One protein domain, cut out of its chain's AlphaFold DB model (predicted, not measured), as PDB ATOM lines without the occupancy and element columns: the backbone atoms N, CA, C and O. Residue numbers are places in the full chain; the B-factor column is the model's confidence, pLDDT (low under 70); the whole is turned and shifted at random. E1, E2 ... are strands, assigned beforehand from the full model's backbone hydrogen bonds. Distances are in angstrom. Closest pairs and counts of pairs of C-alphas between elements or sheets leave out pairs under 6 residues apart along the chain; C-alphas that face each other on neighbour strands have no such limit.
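This is residues 148 to 199 of the 621 residues of an uncharacterized protein of Gordonia otitidis NBRC 100426 (UniProt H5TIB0). What is seen first? Little regular structure: two small hairpins, E1 with E2 and then E3 with E4, and a long looping stretch, residues 172 to 199, that folds back past them. What is printed? 52 residues, with no named helix and four named strands in the order E1, E2, E3, E4; the strands form two antiparallel two-stranded sheets, E1 with E2 and E3 with E4, and the class is all strand, with only 14 of the 52 printed residues in named elements. It is compact, radius of gyration of the C-alphas 10.1 A, and spans 28 by 23 by 22 A.

Where is the first hairpin? E1, residues 149 to 151, 6.9 A, begins at C-alpha 149 (68.849, -30.484, -43.520); E2 is residues 157 to 159, 6.6 A. And the second? E3 is residues 162 to 165, 9.6 A; E4, residues 168 to 171, 10.3 A, ends at C-alpha 171 (76.305, -33.224, -47.960).

Which atoms pair? N 150 and O 158 of E1 and E2, 2.9 A, and N 163 and O 170 of E3 and E4, 2.8 A, are within hydrogen-bond range. How do the hairpins meet? E2 runs on into E3 at 83 degrees; E1 is apart from E3 and E4.

Any cut? The printed part has no cut, and its three links are tight. Where is confidence low? Residues 197 to 199 are under 70.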
ATOM      1  N   ASP A 148      66.495 -31.826 -46.746       74.69
ATOM      2  CA  ASP A 148      67.694 -32.660 -46.483       74.69
ATOM      3  C   ASP A 148      68.581 -32.160 -45.317       74.69
ATOM      4  O   ASP A 148      69.637 -32.726 -45.002       74.69
ATOM      5  N   TYR A 149      68.170 -31.075 -44.662       83.12
ATOM      6  CA  TYR A 149      68.849 -30.484 -43.520       83.12
ATOM      7  C   TYR A 149      67.860 -29.874 -42.524       83.12
ATOM      8  O   TYR A 149      66.758 -29.458 -42.865       83.12
ATOM      9  N   TYR A 150      68.299 -29.732 -41.274       86.94
ATOM     10  CA  TYR A 150      67.613 -28.923 -40.269       86.94
ATOM     11  C   TYR A 150      68.519 -27.798 -39.772       86.94
ATOM     12  O   TYR A 150      69.747 -27.903 -39.778       86.94
ATOM     13  N   LEU A 151      67.919 -26.703 -39.308       82.62
ATOM     14  CA  LEU A 151      68.662 -25.629 -38.657       82.62
ATOM     15  C   LEU A 151      68.871 -25.977 -37.181       82.62
ATOM     16  O   LEU A 151      67.917 -26.238 -36.447       82.62
ATOM     17  N   ASN A 152      70.121 -25.980 -36.720       84.75
ATOM     18  CA  ASN A 152      70.395 -26.141 -35.291       84.75
ATOM     19  C   ASN A 152      70.006 -24.873 -34.501       84.75
ATOM     20  O   ASN A 152      69.707 -23.827 -35.072       84.75
ATOM     21  N   GLY A 153      70.083 -24.920 -33.166       72.50
ATOM     22  CA  GLY A 153      69.770 -23.767 -32.299       72.50
ATOM     23  C   GLY A 153      70.660 -22.522 -32.485       72.50
ATOM     24  O   GLY A 153      70.474 -21.542 -31.772       72.50
ATOM     25  N   LYS A 154      71.633 -22.560 -33.405       84.00
ATOM     26  CA  LYS A 154      72.482 -21.432 -33.819       84.00
ATOM     27  C   LYS A 154      72.195 -20.965 -35.254       84.00
ATOM     28  O   LYS A 154      72.910 -20.106 -35.748       84.00
ATOM     29  N   GLY A 155      71.190 -21.535 -35.922       80.69
ATOM     30  CA  GLY A 155      70.826 -21.197 -37.297       80.69
ATOM     31  C   GLY A 155      71.726 -21.812 -38.372       80.69
ATOM     32  O   GLY A 155      71.635 -21.398 -39.518       80.69
ATOM     33  N   HIS A 156      72.591 -22.781 -38.047       84.38
ATOM     34  CA  HIS A 156      73.412 -23.442 -39.071       84.38
ATOM     35  C   HIS A 156      72.654 -24.617 -39.689       84.38
ATOM     36  O   HIS A 156      72.030 -25.389 -38.952       84.38
ATOM     37  N   ARG A 157      72.797 -24.801 -41.006       87.25
ATOM     38  CA  ARG A 157      72.305 -25.979 -41.734       87.25
ATOM     39  C   ARG A 157      73.042 -27.235 -41.262       87.25
ATOM     40  O   ARG A 157      74.274 -27.260 -41.238       87.25
ATOM     41  N   VAL A 158      72.300 -28.258 -40.855       87.75
ATOM     42  CA  VAL A 158      72.827 -29.561 -40.435       87.75
ATOM     43  C   VAL A 158      72.203 -30.649 -41.292       87.75
ATOM     44  O   VAL A 158      70.999 -30.867 -41.223       87.75
ATOM     45  N   PHE A 159      73.043 -31.321 -42.069       90.75
ATOM     46  CA  PHE A 159      72.673 -32.411 -42.963       90.75
ATOM     47  C   PHE A 159      72.755 -33.752 -42.236       90.75
ATOM     48  O   PHE A 159      73.700 -34.006 -41.480       90.75
ATOM     49  N   GLU A 160      71.758 -34.607 -42.464       88.94
ATOM     50  CA  GLU A 160      71.694 -35.942 -41.861       88.94
ATOM     51  C   GLU A 160      72.655 -36.926 -42.545       88.94
ATOM     52  O   GLU A 160      73.316 -37.718 -41.866       88.94
ATOM     53  N   TYR A 161      72.806 -36.815 -43.869       85.19
ATOM     54  CA  TYR A 161      73.670 -37.672 -44.678       85.19
ATOM     55  C   TYR A 161      74.820 -36.877 -45.308       85.19
ATOM     56  O   TYR A 161      74.675 -35.727 -45.725       85.19
ATOM     57  N   TYR A 162      76.006 -37.488 -45.347       91.81
ATOM     58  CA  TYR A 162      77.185 -36.925 -46.003       91.81
ATOM     59  C   TYR A 162      78.140 -38.024 -46.478       91.81
ATOM     60  O   TYR A 162      78.297 -39.055 -45.819       91.81
ATOM     61  N   SER A 163      78.824 -37.772 -47.591       88.06
ATOM     62  CA  SER A 163      79.831 -38.653 -48.191       88.06
ATOM     63  C   SER A 163      81.234 -38.062 -48.036       88.06
ATOM     64  O   SER A 163      81.414 -36.847 -47.937       88.06
ATOM     65  N   SER A 164      82.256 -38.915 -47.962       85.75
ATOM     66  CA  SER A 164      83.656 -38.483 -47.889       85.75
ATOM     67  C   SER A 164      84.259 -38.348 -49.285       85.75
ATOM     68  O   SER A 164      84.368 -39.347 -49.999       85.75
ATOM     69  N   ILE A 165      84.734 -37.149 -49.629       79.56
ATOM     70  CA  ILE A 165      85.492 -36.877 -50.855       79.56
ATOM     71  C   ILE A 165      86.896 -36.419 -50.446       79.56
ATOM     72  O   ILE A 165      87.115 -35.286 -50.021       79.56
ATOM     73  N   GLY A 166      87.869 -37.331 -50.534       83.94
ATOM     74  CA  GLY A 166      89.238 -37.073 -50.080       83.94
ATOM     75  C   GLY A 166      89.313 -36.852 -48.565       83.94
ATOM     76  O   GLY A 166      88.956 -37.735 -47.788       83.94
ATOM     77  N   THR A 167      89.810 -35.685 -48.143       72.75
ATOM     78  CA  THR A 167      89.868 -35.279 -46.725       72.75
ATOM     79  C   THR A 167      88.615 -34.550 -46.247       72.75
ATOM     80  O   THR A 167      88.457 -34.345 -45.042       72.75
ATOM     81  N   ASP A 168      87.741 -34.154 -47.169       82.06
ATOM     82  CA  ASP A 168      86.560 -33.348 -46.892       82.06
ATOM     83  C   ASP A 168      85.283 -34.206 -46.922       82.06
ATOM     84  O   ASP A 168      85.274 -35.356 -47.374       82.06
ATOM     85  N   ARG A 169      84.188 -33.669 -46.376       88.19
ATOM     86  CA  ARG A 169      82.868 -34.315 -46.373       88.19
ATOM     87  C   ARG A 169      81.879 -33.415 -47.089       88.19
ATOM     88  O   ARG A 169      81.892 -32.210 -46.848       88.19
ATOM     89  N   VAL A 170      81.041 -33.999 -47.931       90.75
ATOM     90  CA  VAL A 170      80.042 -33.297 -48.742       90.75
ATOM     91  C   VAL A 170      78.657 -33.796 -48.357       90.75
ATOM     92  O   VAL A 170      78.487 -34.989 -48.103       90.75
ATOM     93  N   ALA A 171      77.694 -32.887 -48.238       91.69
ATOM     94  CA  ALA A 171      76.305 -33.224 -47.960       91.69
ATOM     95  C   ALA A 171      75.714 -34.049 -49.112       91.69
ATOM     96  O   ALA A 171      75.932 -33.725 -50.279       91.69
ATOM     97  N   VAL A 172      74.969 -35.102 -48.781       90.12
ATOM     98  CA  VAL A 172      74.269 -35.938 -49.767       90.12
ATOM     99  C   VAL A 172      72.818 -36.140 -49.344       90.12
ATOM    100  O   VAL A 172      72.505 -36.021 -48.161       90.12
ATOM    101  N   ASP A 173      71.943 -36.446 -50.296       89.12
ATOM    102  CA  ASP A 173      70.565 -36.847 -50.008       89.12
ATOM    103  C   ASP A 173      70.495 -38.301 -49.481       89.12
ATOM    104  O   ASP A 173      71.493 -39.031 -49.416       89.12
ATOM    105  N   ALA A 174      69.292 -38.764 -49.132       85.50
ATOM    106  CA  ALA A 174      69.064 -40.142 -48.682       85.50
ATOM    107  C   ALA A 174      69.405 -41.222 -49.738       85.50
ATOM    108  O   ALA A 174      69.545 -42.397 -49.394       85.50
ATOM    109  N   ASN A 175      69.548 -40.842 -51.011       81.06
ATOM    110  CA  ASN A 175      69.925 -41.713 -52.126       81.06
ATOM    111  C   ASN A 175      71.418 -41.599 -52.489       81.06
ATOM    112  O   ASN A 175      71.851 -42.214 -53.465       81.06
ATOM    113  N   ASN A 176      72.206 -40.868 -51.693       83.25
ATOM    114  CA  ASN A 176      73.626 -40.604 -51.905       83.25
ATOM    115  C   ASN A 176      73.925 -39.791 -53.186       83.25
ATOM    116  O   ASN A 176      74.985 -39.964 -53.793       83.25
ATOM    117  N   ASN A 177      73.007 -38.911 -53.592       84.81
ATOM    118  CA  ASN A 177      73.277 -37.868 -54.578       84.81
ATOM    119  C   ASN A 177      73.870 -36.641 -53.879       84.81
ATOM    120  O   ASN A 177      73.396 -36.241 -52.815       84.81
ATOM    121  N   ASP A 178      74.893 -36.041 -54.483       87.31
ATOM    122  CA  ASP A 178      75.558 -34.864 -53.930       87.31
ATOM    123  C   ASP A 178      74.617 -33.652 -53.903       87.31
ATOM    124  O   ASP A 178      74.003 -33.303 -54.914       87.31
ATOM    125  N   LEU A 179      74.527 -32.992 -52.746       85.19
ATOM    126  CA  LEU A 179      73.744 -31.773 -52.579       85.19
ATOM    127  C   LEU A 179      74.595 -30.549 -52.917       85.19
ATOM    128  O   LEU A 179      75.722 -30.389 -52.426       85.19
ATOM    129  N   THR A 180      74.027 -29.663 -53.730       86.31
ATOM    130  CA  THR A 180      74.641 -28.393 -54.114       86.31
ATOM    131  C   THR A 180      73.913 -27.205 -53.495       86.31
ATOM    132  O   THR A 180      72.717 -27.281 -53.216       86.31
ATOM    133  N   ASP A 181      74.631 -26.108 -53.267       84.38
ATOM    134  CA  ASP A 181      74.036 -24.827 -52.893       84.38
ATOM    135  C   ASP A 181      73.310 -24.160 -54.077       84.38
ATOM    136  O   ASP A 181      73.208 -24.721 -55.170       84.38
ATOM    137  N   GLU A 182      72.762 -22.966 -53.831       80.75
ATOM    138  CA  GLU A 182      72.000 -22.178 -54.813       80.75
ATOM    139  C   GLU A 182      72.837 -21.809 -56.052       80.75
ATOM    140  O   GLU A 182      72.285 -21.631 -57.135       80.75
ATOM    141  N   ASP A 183      74.166 -21.788 -55.914       72.94
ATOM    142  CA  ASP A 183      75.123 -21.504 -56.984       72.94
ATOM    143  C   ASP A 183      75.600 -22.775 -57.714       72.94
ATOM    144  O   ASP A 183      76.417 -22.710 -58.638       72.94
ATOM    145  N   GLY A 184      75.100 -23.952 -57.321       79.25
ATOM    146  CA  GLY A 184      75.476 -25.242 -57.895       79.25
ATOM    147  C   GLY A 184      76.805 -25.806 -57.375       79.25
ATOM    148  O   GLY A 184      77.336 -26.748 -57.967       79.25
ATOM    149  N   ASN A 185      77.357 -25.272 -56.281       83.31
ATOM    150  CA  ASN A 185      78.583 -25.780 -55.662       83.31
ATOM    151  C   ASN A 185      78.282 -26.849 -54.607       83.31
ATOM    152  O   ASN A 185      77.272 -26.797 -53.916       83.31
ATOM    153  N   LEU A 186      79.191 -27.814 -54.439       85.75
ATOM    154  CA  LEU A 186      79.064 -28.858 -53.416       85.75
ATOM    155  C   LEU A 186      79.048 -28.267 -52.001       85.75
ATOM    156  O   LEU A 186      79.944 -27.506 -51.627       85.75
ATOM    157  N   ILE A 187      78.087 -28.696 -51.181       87.31
ATOM    158  CA  ILE A 187      77.984 -28.236 -49.794       87.31
ATOM    159  C   ILE A 187      78.908 -29.065 -48.903       87.31
ATOM    160  O   ILE A 187      78.636 -30.227 -48.597       87.31
ATOM    161  N   TYR A 188      79.999 -28.464 -48.433       90.88
ATOM    162  CA  TYR A 188      80.916 -29.125 -47.508       90.88
ATOM    163  C   TYR A 188      80.385 -29.111 -46.075       90.88
ATOM    164  O   TYR A 188      79.903 -28.091 -45.576       90.88
ATOM    165  N   VAL A 189      80.530 -30.233 -45.372       90.00
ATOM    166  CA  VAL A 189      80.061 -30.403 -43.995       90.00
ATOM    167  C   VAL A 189      81.177 -30.822 -43.045       90.00
ATOM    168  O   VAL A 189      82.152 -31.484 -43.397       90.00
ATOM    169  N   THR A 190      81.034 -30.445 -41.779       90.38
ATOM    170  CA  THR A 190      81.904 -30.923 -40.696       90.38
ATOM    171  C   THR A 190      81.650 -32.402 -40.383       90.38
ATOM    172  O   THR A 190      80.693 -33.020 -40.850       90.38
ATOM    173  N   ASN A 191      82.445 -32.982 -39.478       88.06
ATOM    174  CA  ASN A 191      82.198 -34.333 -38.962       88.06
ATOM    175  C   ASN A 191      80.855 -34.506 -38.222       88.06
ATOM    176  O   ASN A 191      80.493 -35.630 -37.882       88.06
ATOM    177  N   LYS A 192      80.140 -33.407 -37.966       86.94
ATOM    178  CA  LYS A 192      78.817 -33.370 -37.339       86.94
ATOM    179  C   LYS A 192      77.692 -33.051 -38.333       86.94
ATOM    180  O   LYS A 192      76.605 -32.711 -37.887       86.94
ATOM    181  N   GLY A 193      77.963 -33.073 -39.642       86.06
ATOM    182  CA  GLY A 193      76.976 -32.741 -40.677       86.06
ATOM    183  C   GLY A 193      76.644 -31.249 -40.781       86.06
ATOM    184  O   GLY A 193      75.778 -30.867 -41.552       86.06
ATOM    185  N   VAL A 194      77.318 -30.376 -40.022       89.19
ATOM    186  CA  VAL A 194      77.074 -28.922 -40.075       89.19
ATOM    187  C   VAL A 194      77.731 -28.344 -41.324       89.19
ATOM    188  O   VAL A 194      78.937 -28.546 -41.485       89.19
ATOM    189  N   ALA A 195      76.967 -27.621 -42.145       86.81
ATOM    190  CA  ALA A 195      77.462 -26.898 -43.310       86.81
ATOM    191  C   ALA A 195      78.594 -25.946 -42.916       86.81
ATOM    192  O   ALA A 195      78.505 -25.233 -41.911       86.81
ATOM    193  N   VAL A 196      79.671 -25.958 -43.691       87.94
ATOM    194  CA  VAL A 196      80.755 -24.991 -43.574       87.94
ATOM    195  C   VAL A 196      80.441 -23.897 -44.583       87.94
ATOM    196  O   VAL A 196      80.662 -24.112 -45.771       87.94
ATOM    197  N   ASP A 197      79.879 -22.771 -44.133       58.66
ATOM    198  CA  ASP A 197      79.601 -21.655 -45.042       58.66
ATOM    199  C   ASP A 197      80.901 -21.208 -45.727       58.66
ATOM    200  O   ASP A 197      81.914 -20.916 -45.085       58.66
ATOM    201  N   ASP A 198      80.827 -21.279 -47.051       46.09
ATOM    202  CA  ASP A 198      81.713 -20.769 -48.084       46.09
ATOM    203  C   ASP A 198      83.225 -20.796 -47.794       46.09
ATOM    204  O   ASP A 198      83.895 -19.788 -47.550       46.09
ATOM    205  N   ARG A 199      83.821 -21.990 -47.912       44.12
ATOM    206  CA  ARG A 199      85.224 -22.078 -48.334       44.12
ATOM    207  C   ARG A 199      85.291 -21.788 -49.835       44.12
ATOM    208  O   ARG A 199      85.492 -22.710 -50.624       44.12
TER     209      ARG A 199